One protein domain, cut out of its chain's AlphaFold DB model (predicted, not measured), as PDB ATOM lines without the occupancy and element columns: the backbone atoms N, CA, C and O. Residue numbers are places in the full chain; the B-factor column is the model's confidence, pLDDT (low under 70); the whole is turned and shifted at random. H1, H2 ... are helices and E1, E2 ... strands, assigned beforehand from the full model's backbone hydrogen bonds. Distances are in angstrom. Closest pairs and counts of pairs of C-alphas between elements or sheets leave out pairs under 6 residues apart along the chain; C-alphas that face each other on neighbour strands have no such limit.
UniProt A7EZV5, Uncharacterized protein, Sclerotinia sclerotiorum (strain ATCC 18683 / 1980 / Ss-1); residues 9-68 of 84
ATOM      1  N   ASP A   9     -46.443 -73.763  76.935       72.31
ATOM      2  CA  ASP A   9     -46.043 -73.089  75.701       72.31
ATOM      3  C   ASP A   9     -46.155 -71.563  75.819       72.31
ATOM      4  O   ASP A   9     -45.228 -70.847  75.442       72.31
ATOM      5  N   VAL A  10     -47.219 -71.062  76.451       78.12
ATOM      6  CA  VAL A  10     -47.404 -69.628  76.719       78.12
ATOM      7  C   VAL A  10     -46.392 -69.131  77.753       78.12
ATOM      8  O   VAL A  10     -45.809 -68.062  77.587       78.12
ATOM      9  N   VAL A  11     -46.109 -69.917  78.796       76.12
ATOM     10  CA  VAL A  11     -45.070 -69.588  79.787       76.12
ATOM     11  C   VAL A  11     -43.684 -69.529  79.138       76.12
ATOM     12  O   VAL A  11     -42.913 -68.613  79.428       76.12
ATOM     13  N   ALA A  12     -43.360 -70.475  78.252       66.50
ATOM     14  CA  ALA A  12     -42.103 -70.481  77.509       66.50
ATOM     15  C   ALA A  12     -41.998 -69.277  76.559       66.50
ATOM     16  O   ALA A  12     -40.953 -68.631  76.514       66.50
ATOM     17  N   GLN A  13     -43.088 -68.926  75.870       60.88
ATOM     18  CA  GLN A  13     -43.151 -67.764  74.986       60.88
ATOM     19  C   GLN A  13     -42.969 -66.450  75.758       60.88
ATOM     20  O   GLN A  13     -42.119 -65.645  75.386       60.88
ATOM     21  N   ILE A  14     -43.670 -66.273  76.882       68.00
ATOM     22  CA  ILE A  14     -43.539 -65.092  77.750       68.00
ATOM     23  C   ILE A  14     -42.117 -64.977  78.312       68.00
ATOM     24  O   ILE A  14     -41.538 -63.893  78.319       68.00
ATOM     25  N   LYS A  15     -41.514 -66.090  78.750       61.41
ATOM     26  CA  LYS A  15     -40.118 -66.097  79.217       61.41
ATOM     27  C   LYS A  15     -39.131 -65.783  78.092       61.41
ATOM     28  O   LYS A  15     -38.162 -65.073  78.333       61.41
ATOM     29  N   SER A  16     -39.384 -66.260  76.872       54.66
ATOM     30  CA  SER A  16     -38.544 -65.953  75.707       54.66
ATOM     31  C   SER A  16     -38.635 -64.483  75.276       54.66
ATOM     32  O   SER A  16     -37.649 -63.932  74.799       54.66
ATOM     33  N   SER A  17     -39.781 -63.827  75.504       52.41
ATOM     34  CA  SER A  17     -40.027 -62.430  75.128       52.41
ATOM     35  C   SER A  17     -39.711 -61.404  76.225       52.41
ATOM     36  O   SER A  17     -39.906 -60.214  76.000       52.41
ATOM     37  N   SER A  18     -39.279 -61.827  77.420       55.06
ATOM     38  CA  SER A  18     -39.176 -60.954  78.608       55.06
ATOM     39  C   SER A  18     -37.745 -60.621  79.053       55.06
ATOM     40  O   SER A  18     -37.579 -59.884  80.025       55.06
ATOM     41  N   THR A  19     -36.705 -61.133  78.398       53.88
ATOM     42  CA  THR A  19     -35.334 -61.021  78.941       53.88
ATOM     43  C   THR A  19     -34.552 -59.819  78.398       53.88
ATOM     44  O   THR A  19     -33.555 -59.423  78.990       53.88
ATOM     45  N   ILE A  20     -35.032 -59.164  77.337       52.97
ATOM     46  CA  ILE A  20     -34.492 -57.883  76.865       52.97
ATOM     47  C   ILE A  20     -35.568 -56.817  77.066       52.97
ATOM     48  O   ILE A  20     -36.477 -56.656  76.258       52.97
ATOM     49  N   THR A  21     -35.495 -56.106  78.187       66.38
ATOM     50  CA  THR A  21     -36.481 -55.081  78.574       66.38
ATOM     51  C   THR A  21     -36.257 -53.739  77.875       66.38
ATOM     52  O   THR A  21     -37.103 -52.851  77.961       66.38
ATOM     53  N   SER A  22     -35.128 -53.574  77.178       80.19
ATOM     54  CA  SER A  22     -34.797 -52.392  76.383       80.19
ATOM     55  C   SER A  22     -33.606 -52.678  75.467       80.19
ATOM     56  O   SER A  22     -32.609 -53.248  75.914       80.19
ATOM     57  N   LEU A  23     -33.667 -52.218  74.215       87.69
ATOM     58  CA  LEU A  23     -32.528 -52.246  73.288       87.69
ATOM     59  C   LEU A  23     -31.307 -51.512  73.873       87.69
ATOM     60  O   LEU A  23     -30.171 -51.933  73.687       87.69
ATOM     61  N   ASN A  24     -31.535 -50.469  74.676       90.25
ATOM     62  CA  ASN A  24     -30.471 -49.742  75.365       90.25
ATOM     63  C   ASN A  24     -29.739 -50.612  76.394       90.25
ATOM     64  O   ASN A  24     -28.530 -50.469  76.556       90.25
ATOM     65  N   ALA A  25     -30.449 -51.512  77.081       89.81
ATOM     66  CA  ALA A  25     -29.825 -52.432  78.029       89.81
ATOM     67  C   ALA A  25     -28.917 -53.441  77.309       89.81
ATOM     68  O   ALA A  25     -27.828 -53.732  77.794       89.81
ATOM     69  N   VAL A  26     -29.319 -53.908  76.119       91.44
ATOM     70  CA  VAL A  26     -28.476 -54.768  75.268       91.44
ATOM     71  C   VAL A  26     -27.208 -54.037  74.856       91.44
ATOM     72  O   VAL A  26     -26.117 -54.557  75.059       91.44
ATOM     73  N   ILE A  27     -27.346 -52.816  74.335       94.81
ATOM     74  CA  ILE A  27     -26.200 -51.999  73.920       94.81
ATOM     75  C   ILE A  27     -25.233 -51.796  75.093       94.81
ATOM     76  O   ILE A  27     -24.026 -51.905  74.910       94.81
ATOM     77  N   PHE A  28     -25.742 -51.551  76.304       94.88
ATOM     78  CA  PHE A  28     -24.907 -51.364  77.488       94.88
ATOM     79  C   PHE A  28     -24.071 -52.604  77.835       94.88
ATOM     80  O   PHE A  28     -22.870 -52.478  78.072       94.88
ATOM     81  N   GLU A  29     -24.669 -53.798  77.830       95.00
ATOM     82  CA  GLU A  29     -23.928 -55.037  78.096       95.00
ATOM     83  C   GLU A  29     -22.948 -55.383  76.963       95.00
ATOM     84  O   GLU A  29     -21.837 -55.833  77.233       95.00
ATOM     85  N   LEU A  30     -23.294 -55.102  75.701       96.06
ATOM     86  CA  LEU A  30     -22.360 -55.271  74.581       96.06
ATOM     87  C   LEU A  30     -21.152 -54.334  74.703       96.06
ATOM     88  O   LEU A  30     -20.021 -54.779  74.541       96.06
ATOM     89  N   VAL A  31     -21.366 -53.065  75.061       97.31
ATOM     90  CA  VAL A  31     -20.275 -52.099  75.270       97.31
ATOM     91  C   VAL A  31     -19.349 -52.534  76.405       97.31
ATOM     92  O   VAL A  31     -18.136 -52.384  76.280       97.31
ATOM     93  N   LYS A  32     -19.881 -53.105  77.494       97.06
ATOM     94  CA  LYS A  32     -19.036 -53.682  78.554       97.06
ATOM     95  C   LYS A  32     -18.141 -54.792  78.022       97.06
ATOM     96  O   LYS A  32     -16.945 -54.744  78.277       97.06
ATOM     97  N   ASN A  33     -18.686 -55.719  77.231       95.75
ATOM     98  CA  ASN A  33     -17.891 -56.793  76.631       95.75
ATOM     99  C   ASN A  33     -16.743 -56.239  75.769       95.75
ATOM    100  O   ASN A  33     -15.625 -56.745  75.844       95.75
ATOM    101  N   CYS A  34     -16.987 -55.174  74.996       97.56
ATOM    102  CA  CYS A  34     -15.942 -54.509  74.212       97.56
ATOM    103  C   CYS A  34     -14.838 -53.919  75.111       97.56
ATOM    104  O   CYS A  34     -13.645 -54.049  74.822       97.56
ATOM    105  N   LEU A  35     -15.220 -53.279  76.223       97.31
ATOM    106  CA  LEU A  35     -14.277 -52.716  77.193       97.31
ATOM    107  C   LEU A  35     -13.469 -53.804  77.913       97.31
ATOM    108  O   LEU A  35     -12.256 -53.657  78.052       97.31
ATOM    109  N   ASP A  36     -14.107 -54.906  78.309       96.31
ATOM    110  CA  ASP A  36     -13.440 -56.072  78.902       96.31
ATOM    111  C   ASP A  36     -12.437 -56.696  77.914       96.31
ATOM    112  O   ASP A  36     -11.342 -57.109  78.301       96.31
ATOM    113  N   ALA A  37     -12.750 -56.664  76.614       96.38
ATOM    114  CA  ALA A  37     -11.843 -57.043  75.531       96.38
ATOM    115  C   ALA A  37     -10.741 -56.001  75.243       96.38
ATOM    116  O   ALA A  37     -10.002 -56.147  74.268       96.38
ATOM    117  N   SER A  38     -10.588 -54.970  76.082       96.69
ATOM    118  CA  SER A  38      -9.558 -53.925  75.969       96.69
ATOM    119  C   SER A  38      -9.576 -53.169  74.632       96.69
ATOM    120  O   SER A  38      -8.524 -52.791  74.111       96.69
ATOM    121  N   CYS A  39     -10.763 -52.944  74.057       97.12
ATOM    122  CA  CYS A  39     -10.898 -52.150  72.837       97.12
ATOM    123  C   CYS A  39     -10.460 -50.685  73.050       97.12
ATOM    124  O   CYS A  39     -10.528 -50.139  74.153       97.12
ATOM    125  N   SER A  40     -10.042 -50.023  71.970       97.62
ATOM    126  CA  SER A  40      -9.760 -48.574  71.942       97.62
ATOM    127  C   SER A  40     -10.758 -47.785  71.091       97.62
ATOM    128  O   SER A  40     -10.771 -46.555  71.130       97.62
ATOM    129  N   LYS A  41     -11.596 -48.485  70.322       98.00
ATOM    130  CA  LYS A  41     -12.659 -47.931  69.491       98.00
ATOM    131  C   LYS A  41     -13.863 -48.871  69.522       98.00
ATOM    132  O   LYS A  41     -13.689 -50.083  69.418       98.00
ATOM    133  N   ILE A  42     -15.056 -48.287  69.620       98.06
ATOM    134  CA  ILE A  42     -16.340 -48.983  69.499       98.06
ATOM    135  C   ILE A  42     -17.208 -48.193  68.514       98.06
ATOM    136  O   ILE A  42     -17.415 -46.994  68.708       98.06
ATOM    137  N   ASP A  43     -17.718 -48.854  67.478       98.38
ATOM    138  CA  ASP A  43     -18.712 -48.324  66.546       98.38
ATOM    139  C   ASP A  43     -20.079 -48.962  66.855       98.38
ATOM    140  O   ASP A  43     -20.207 -50.183  66.941       98.38
ATOM    141  N   ILE A  44     -21.113 -48.137  67.051       97.69
ATOM    142  CA  ILE A  44     -22.461 -48.596  67.420       97.69
ATOM    143  C   ILE A  44     -23.468 -48.101  66.384       97.69
ATOM    144  O   ILE A  44     -23.618 -46.896  66.178       97.69
ATOM    145  N   VAL A  45     -24.202 -49.030  65.774       97.69
ATOM    146  CA  VAL A  45     -25.319 -48.755  64.863       97.69
ATOM    147  C   VAL A  45     -26.603 -49.247  65.516       97.69
ATOM    148  O   VAL A  45     -26.686 -50.401  65.926       97.69
ATOM    149  N   VAL A  46     -27.613 -48.383  65.614       94.81
ATOM    150  CA  VAL A  46     -28.888 -48.717  66.262       94.81
ATOM    151  C   VAL A  46     -30.039 -48.446  65.307       94.81
ATOM    152  O   VAL A  46     -30.167 -47.342  64.781       94.81
ATOM    153  N   ASP A  47     -30.906 -49.439  65.141       92.62
ATOM    154  CA  ASP A  47     -32.179 -49.314  64.447       92.62
ATOM    155  C   ASP A  47     -33.323 -49.548  65.440       92.62
ATOM    156  O   ASP A  47     -33.793 -50.668  65.659       92.62
ATOM    157  N   PHE A  48     -33.807 -48.458  66.036       85.56
ATOM    158  CA  PHE A  48     -34.940 -48.507  66.960       85.56
ATOM    159  C   PHE A  48     -36.245 -48.951  66.291       85.56
ATOM    160  O   PHE A  48     -37.122 -49.468  66.976       85.56
ATOM    161  N   SER A  49     -36.385 -48.761  64.975       87.19
ATOM    162  CA  SER A  49     -37.597 -49.158  64.253       87.19
ATOM    163  C   SER A  49     -37.697 -50.677  64.114       87.19
ATOM    164  O   SER A  49     -38.787 -51.237  64.223       87.19
ATOM    165  N   ARG A  50     -36.552 -51.347  63.937       88.62
ATOM    166  CA  ARG A  50     -36.443 -52.810  63.863       88.62
ATOM    167  C   ARG A  50     -36.151 -53.460  65.216       88.62
ATOM    168  O   ARG A  50     -36.252 -54.678  65.322       88.62
ATOM    169  N   GLY A  51     -35.827 -52.665  66.238       86.50
ATOM    170  CA  GLY A  51     -35.432 -53.162  67.556       86.50
ATOM    171  C   GLY A  51     -34.069 -53.858  67.532       86.50
ATOM    172  O   GLY A  51     -33.883 -54.842  68.239       86.50
ATOM    173  N   ASP A  52     -33.152 -53.376  66.693       90.44
ATOM    174  CA  ASP A  52     -31.885 -54.032  66.358       90.44
ATOM    175  C   ASP A  52     -30.691 -53.107  66.637       90.44
ATOM    176  O   ASP A  52     -30.805 -51.877  66.587       90.44
ATOM    177  N   CYS A  53     -29.533 -53.687  66.931       94.88
ATOM    178  CA  CYS A  53     -28.286 -52.951  67.080       94.88
ATOM    179  C   CYS A  53     -27.079 -53.795  66.670       94.88
ATOM    180  O   CYS A  53     -27.026 -55.000  66.907       94.88
ATOM    181  N   THR A  54     -26.063 -53.138  66.123       96.81
ATOM    182  CA  THR A  54     -24.736 -53.706  65.876       96.81
ATOM    183  C   THR A  54     -23.714 -52.932  66.699       96.81
ATOM    184  O   THR A  54     -23.726 -51.701  66.697       96.81
ATOM    185  N   VAL A  55     -22.850 -53.654  67.409       97.56
ATOM    186  CA  VAL A  55     -21.722 -53.104  68.168       97.56
ATOM    187  C   VAL A  55     -20.465 -53.785  67.645       97.56
ATOM    188  O   VAL A  55     -20.378 -55.011  67.681       97.56
ATOM    189  N   GLU A  56     -19.530 -52.998  67.123       98.00
ATOM    190  CA  GLU A  56     -18.255 -53.463  66.577       98.00
ATOM    191  C   GLU A  56     -17.106 -52.811  67.349       98.00
ATOM    192  O   GLU A  56     -17.120 -51.605  67.595       98.00
ATOM    193  N   ASP A  57     -16.110 -53.603  67.739       98.19
ATOM    194  CA  ASP A  57     -14.943 -53.135  68.480       98.19
ATOM    195  C   ASP A  57     -13.634 -53.670  67.893       98.19
ATOM    196  O   ASP A  57     -13.612 -54.610  67.099       98.19
ATOM    197  N   ASN A  58     -12.525 -53.038  68.280       97.94
ATOM    198  CA  ASN A  58     -11.169 -53.437  67.898       97.94
ATOM    199  C   ASN A  58     -10.375 -54.064  69.061       97.94
ATOM    200  O   ASN A  58      -9.157 -53.886  69.141       97.94
ATOM    201  N   GLY A  59     -11.063 -54.720  69.995       96.94
ATOM    202  CA  GLY A  59     -10.467 -55.401  71.135       96.94
ATOM    203  C   GLY A  59      -9.781 -56.715  70.763       96.94
ATOM    204  O   GLY A  59      -9.531 -57.032  69.601       96.94
ATOM    205  N   LEU A  60      -9.470 -57.509  71.785       96.75
ATOM    206  CA  LEU A  60      -8.764 -58.790  71.653       96.75
ATOM    207  C   LEU A  60      -9.563 -59.862  70.890       96.75
ATOM    208  O   LEU A  60      -8.988 -60.855  70.441       96.75
ATOM    209  N   GLY A  61     -10.873 -59.662  70.740       93.69
ATOM    210  CA  GLY A  61     -11.781 -60.621  70.129       93.69
ATOM    211  C   GLY A  61     -12.052 -61.838  71.016       93.69
ATOM    212  O   GLY A  61     -11.728 -61.874  72.203       93.69
ATOM    213  N   ILE A  62     -12.684 -62.846  70.421       93.81
ATOM    214  CA  ILE A  62     -13.098 -64.077  71.098       93.81
ATOM    215  C   ILE A  62     -12.330 -65.244  70.482       93.81
ATOM    216  O   ILE A  62     -12.316 -65.415  69.262       93.81
ATOM    217  N   LEU A  63     -11.699 -66.069  71.321       93.69
ATOM    218  CA  LEU A  63     -10.970 -67.244  70.852       93.69
ATOM    219  C   LEU A  63     -11.927 -68.244  70.178       93.69
ATOM    220  O   LEU A  63     -12.993 -68.526  70.728       93.69
ATOM    221  N   PRO A  64     -11.547 -68.878  69.051       92.94
ATOM    222  CA  PRO A  64     -12.393 -69.873  68.388       92.94
ATOM    223  C   PRO A  64     -12.829 -71.037  69.293       92.94
ATOM    224  O   PRO A  64     -13.904 -71.601  69.104       92.94
ATOM    225  N   SER A  65     -12.019 -71.380  70.302       93.00
ATOM    226  CA  SER A  65     -12.336 -72.409  71.298       93.00
ATOM    227  C   SER A  65     -13.590 -72.098  72.118       93.00
ATOM    228  O   SER A  65     -14.275 -73.033  72.528       93.00
ATOM    229  N   GLU A  66     -13.933 -70.820  72.303       92.19
ATOM    230  CA  GLU A  66     -15.138 -70.396  73.028       92.19
ATOM    231  C   GLU A  66     -16.436 -70.774  72.302       92.19
ATOM    232  O   GLU A  66     -17.481 -70.900  72.938       92.19
ATOM    233  N   PHE A  67     -16.368 -71.013  70.990       90.25
ATOM    234  CA  PHE A  67     -17.488 -71.492  70.173       90.25
ATOM    235  C   PHE A  67     -17.499 -73.022  70.008       90.25
ATOM    236  O   PHE A  67     -18.425 -73.578  69.417       90.25
ATOM    237  N   GLY A  68     -16.472 -73.720  70.506       87.81
ATOM    238  CA  GLY A  68     -16.363 -75.178  70.444       87.81
ATOM    239  C   GLY A  68     -17.287 -75.893  71.433       87.81
ATOM    240  O   GLY A  68     -17.998 -75.266  72.216       87.81
TER     241      GLY A  68
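AT A GLANCE: This is residues 9 to 68 of the 84 residues of an uncharacterized protein of Sclerotinia sclerotiorum (strain ATCC 18683 / 1980 / Ss-1) (UniProt A7EZV5). A single helix, H2, lies lengthwise over one face of a two-strand hairpin, E1 and E2, and from opposite ends of this small body two arms stick out: residues 9 to 21 with H1, and residues 63 to 68 with the short H3. The other face of the hairpin is bare, and the two arms stay clear of each other. The printed part has 60 residues, with three named helices and two named strands in the order H1, H2, E1, E2, H3; the sheet is E1 - E2, antiparallel, and the class is mixed, helices and strands. The whole is loose, with a radius of gyration of the C-alphas of 14.5 A, and flat, spanning 42 by 31 by 15 A.

HOW THE PARTS SIT: Start at H1, residues 9 to 16, which is apart from H2, residues 23 to 36. Go on to H2 and compare it with E2, residues 52 to 57: you will find 7 pairs of C-alphas within 8 A, the closest those of Cys 34 and Asp 57, 6.0 A apart. Between H2 and E1, residues 42 to 47, there are 2 such pairs, the closest those of Cys 34 and Ile 42 at 7.3 A. E1 and E2 form a hairpin, antiparallel at 171 degrees; look at N 45 and O 54, 2.9 A apart, and at N 54 and O 45, 2.8 A, both within hydrogen-bond range. The C-alphas of residues 46 and 53, which face each other, are 4.4 A apart. H3, residues 64 to 67, is apart from H1, H2 and E1. In H1 and H2 every O i to N i+4 pair is within hydrogen-bond range; H3 is too short for such a pair.

IN THESE COORDINATES: Find C-alpha 9 at (-46.043, -73.089, 75.701); from there H1 runs 10.4 A to Ser 16. H2 begins at C-alpha 23, at (-32.528, -52.246, 73.288), and runs 20.3 A to Asp 36. E1 then covers 16.6 A from Ile 42 to Asp 47, and E2 covers 17.1 A from Asp 52 to Asp 57. H3 runs 5.6 A from Pro 64 to C-alpha 67 at (-17.488, -71.492, 70.173).

THE WHOLE: The two C-alphas farthest apart are those of Asp 9 and Ser 40, at 43.9 A. Without the stretches that stand free, the body has 41 residues and spans 31 by 15 by 15 A. The printed part has no cut and no long link. Look in the B-factor column at residues 12 to 21: there pLDDT is under 70, while the mean of the printed part is 87.3.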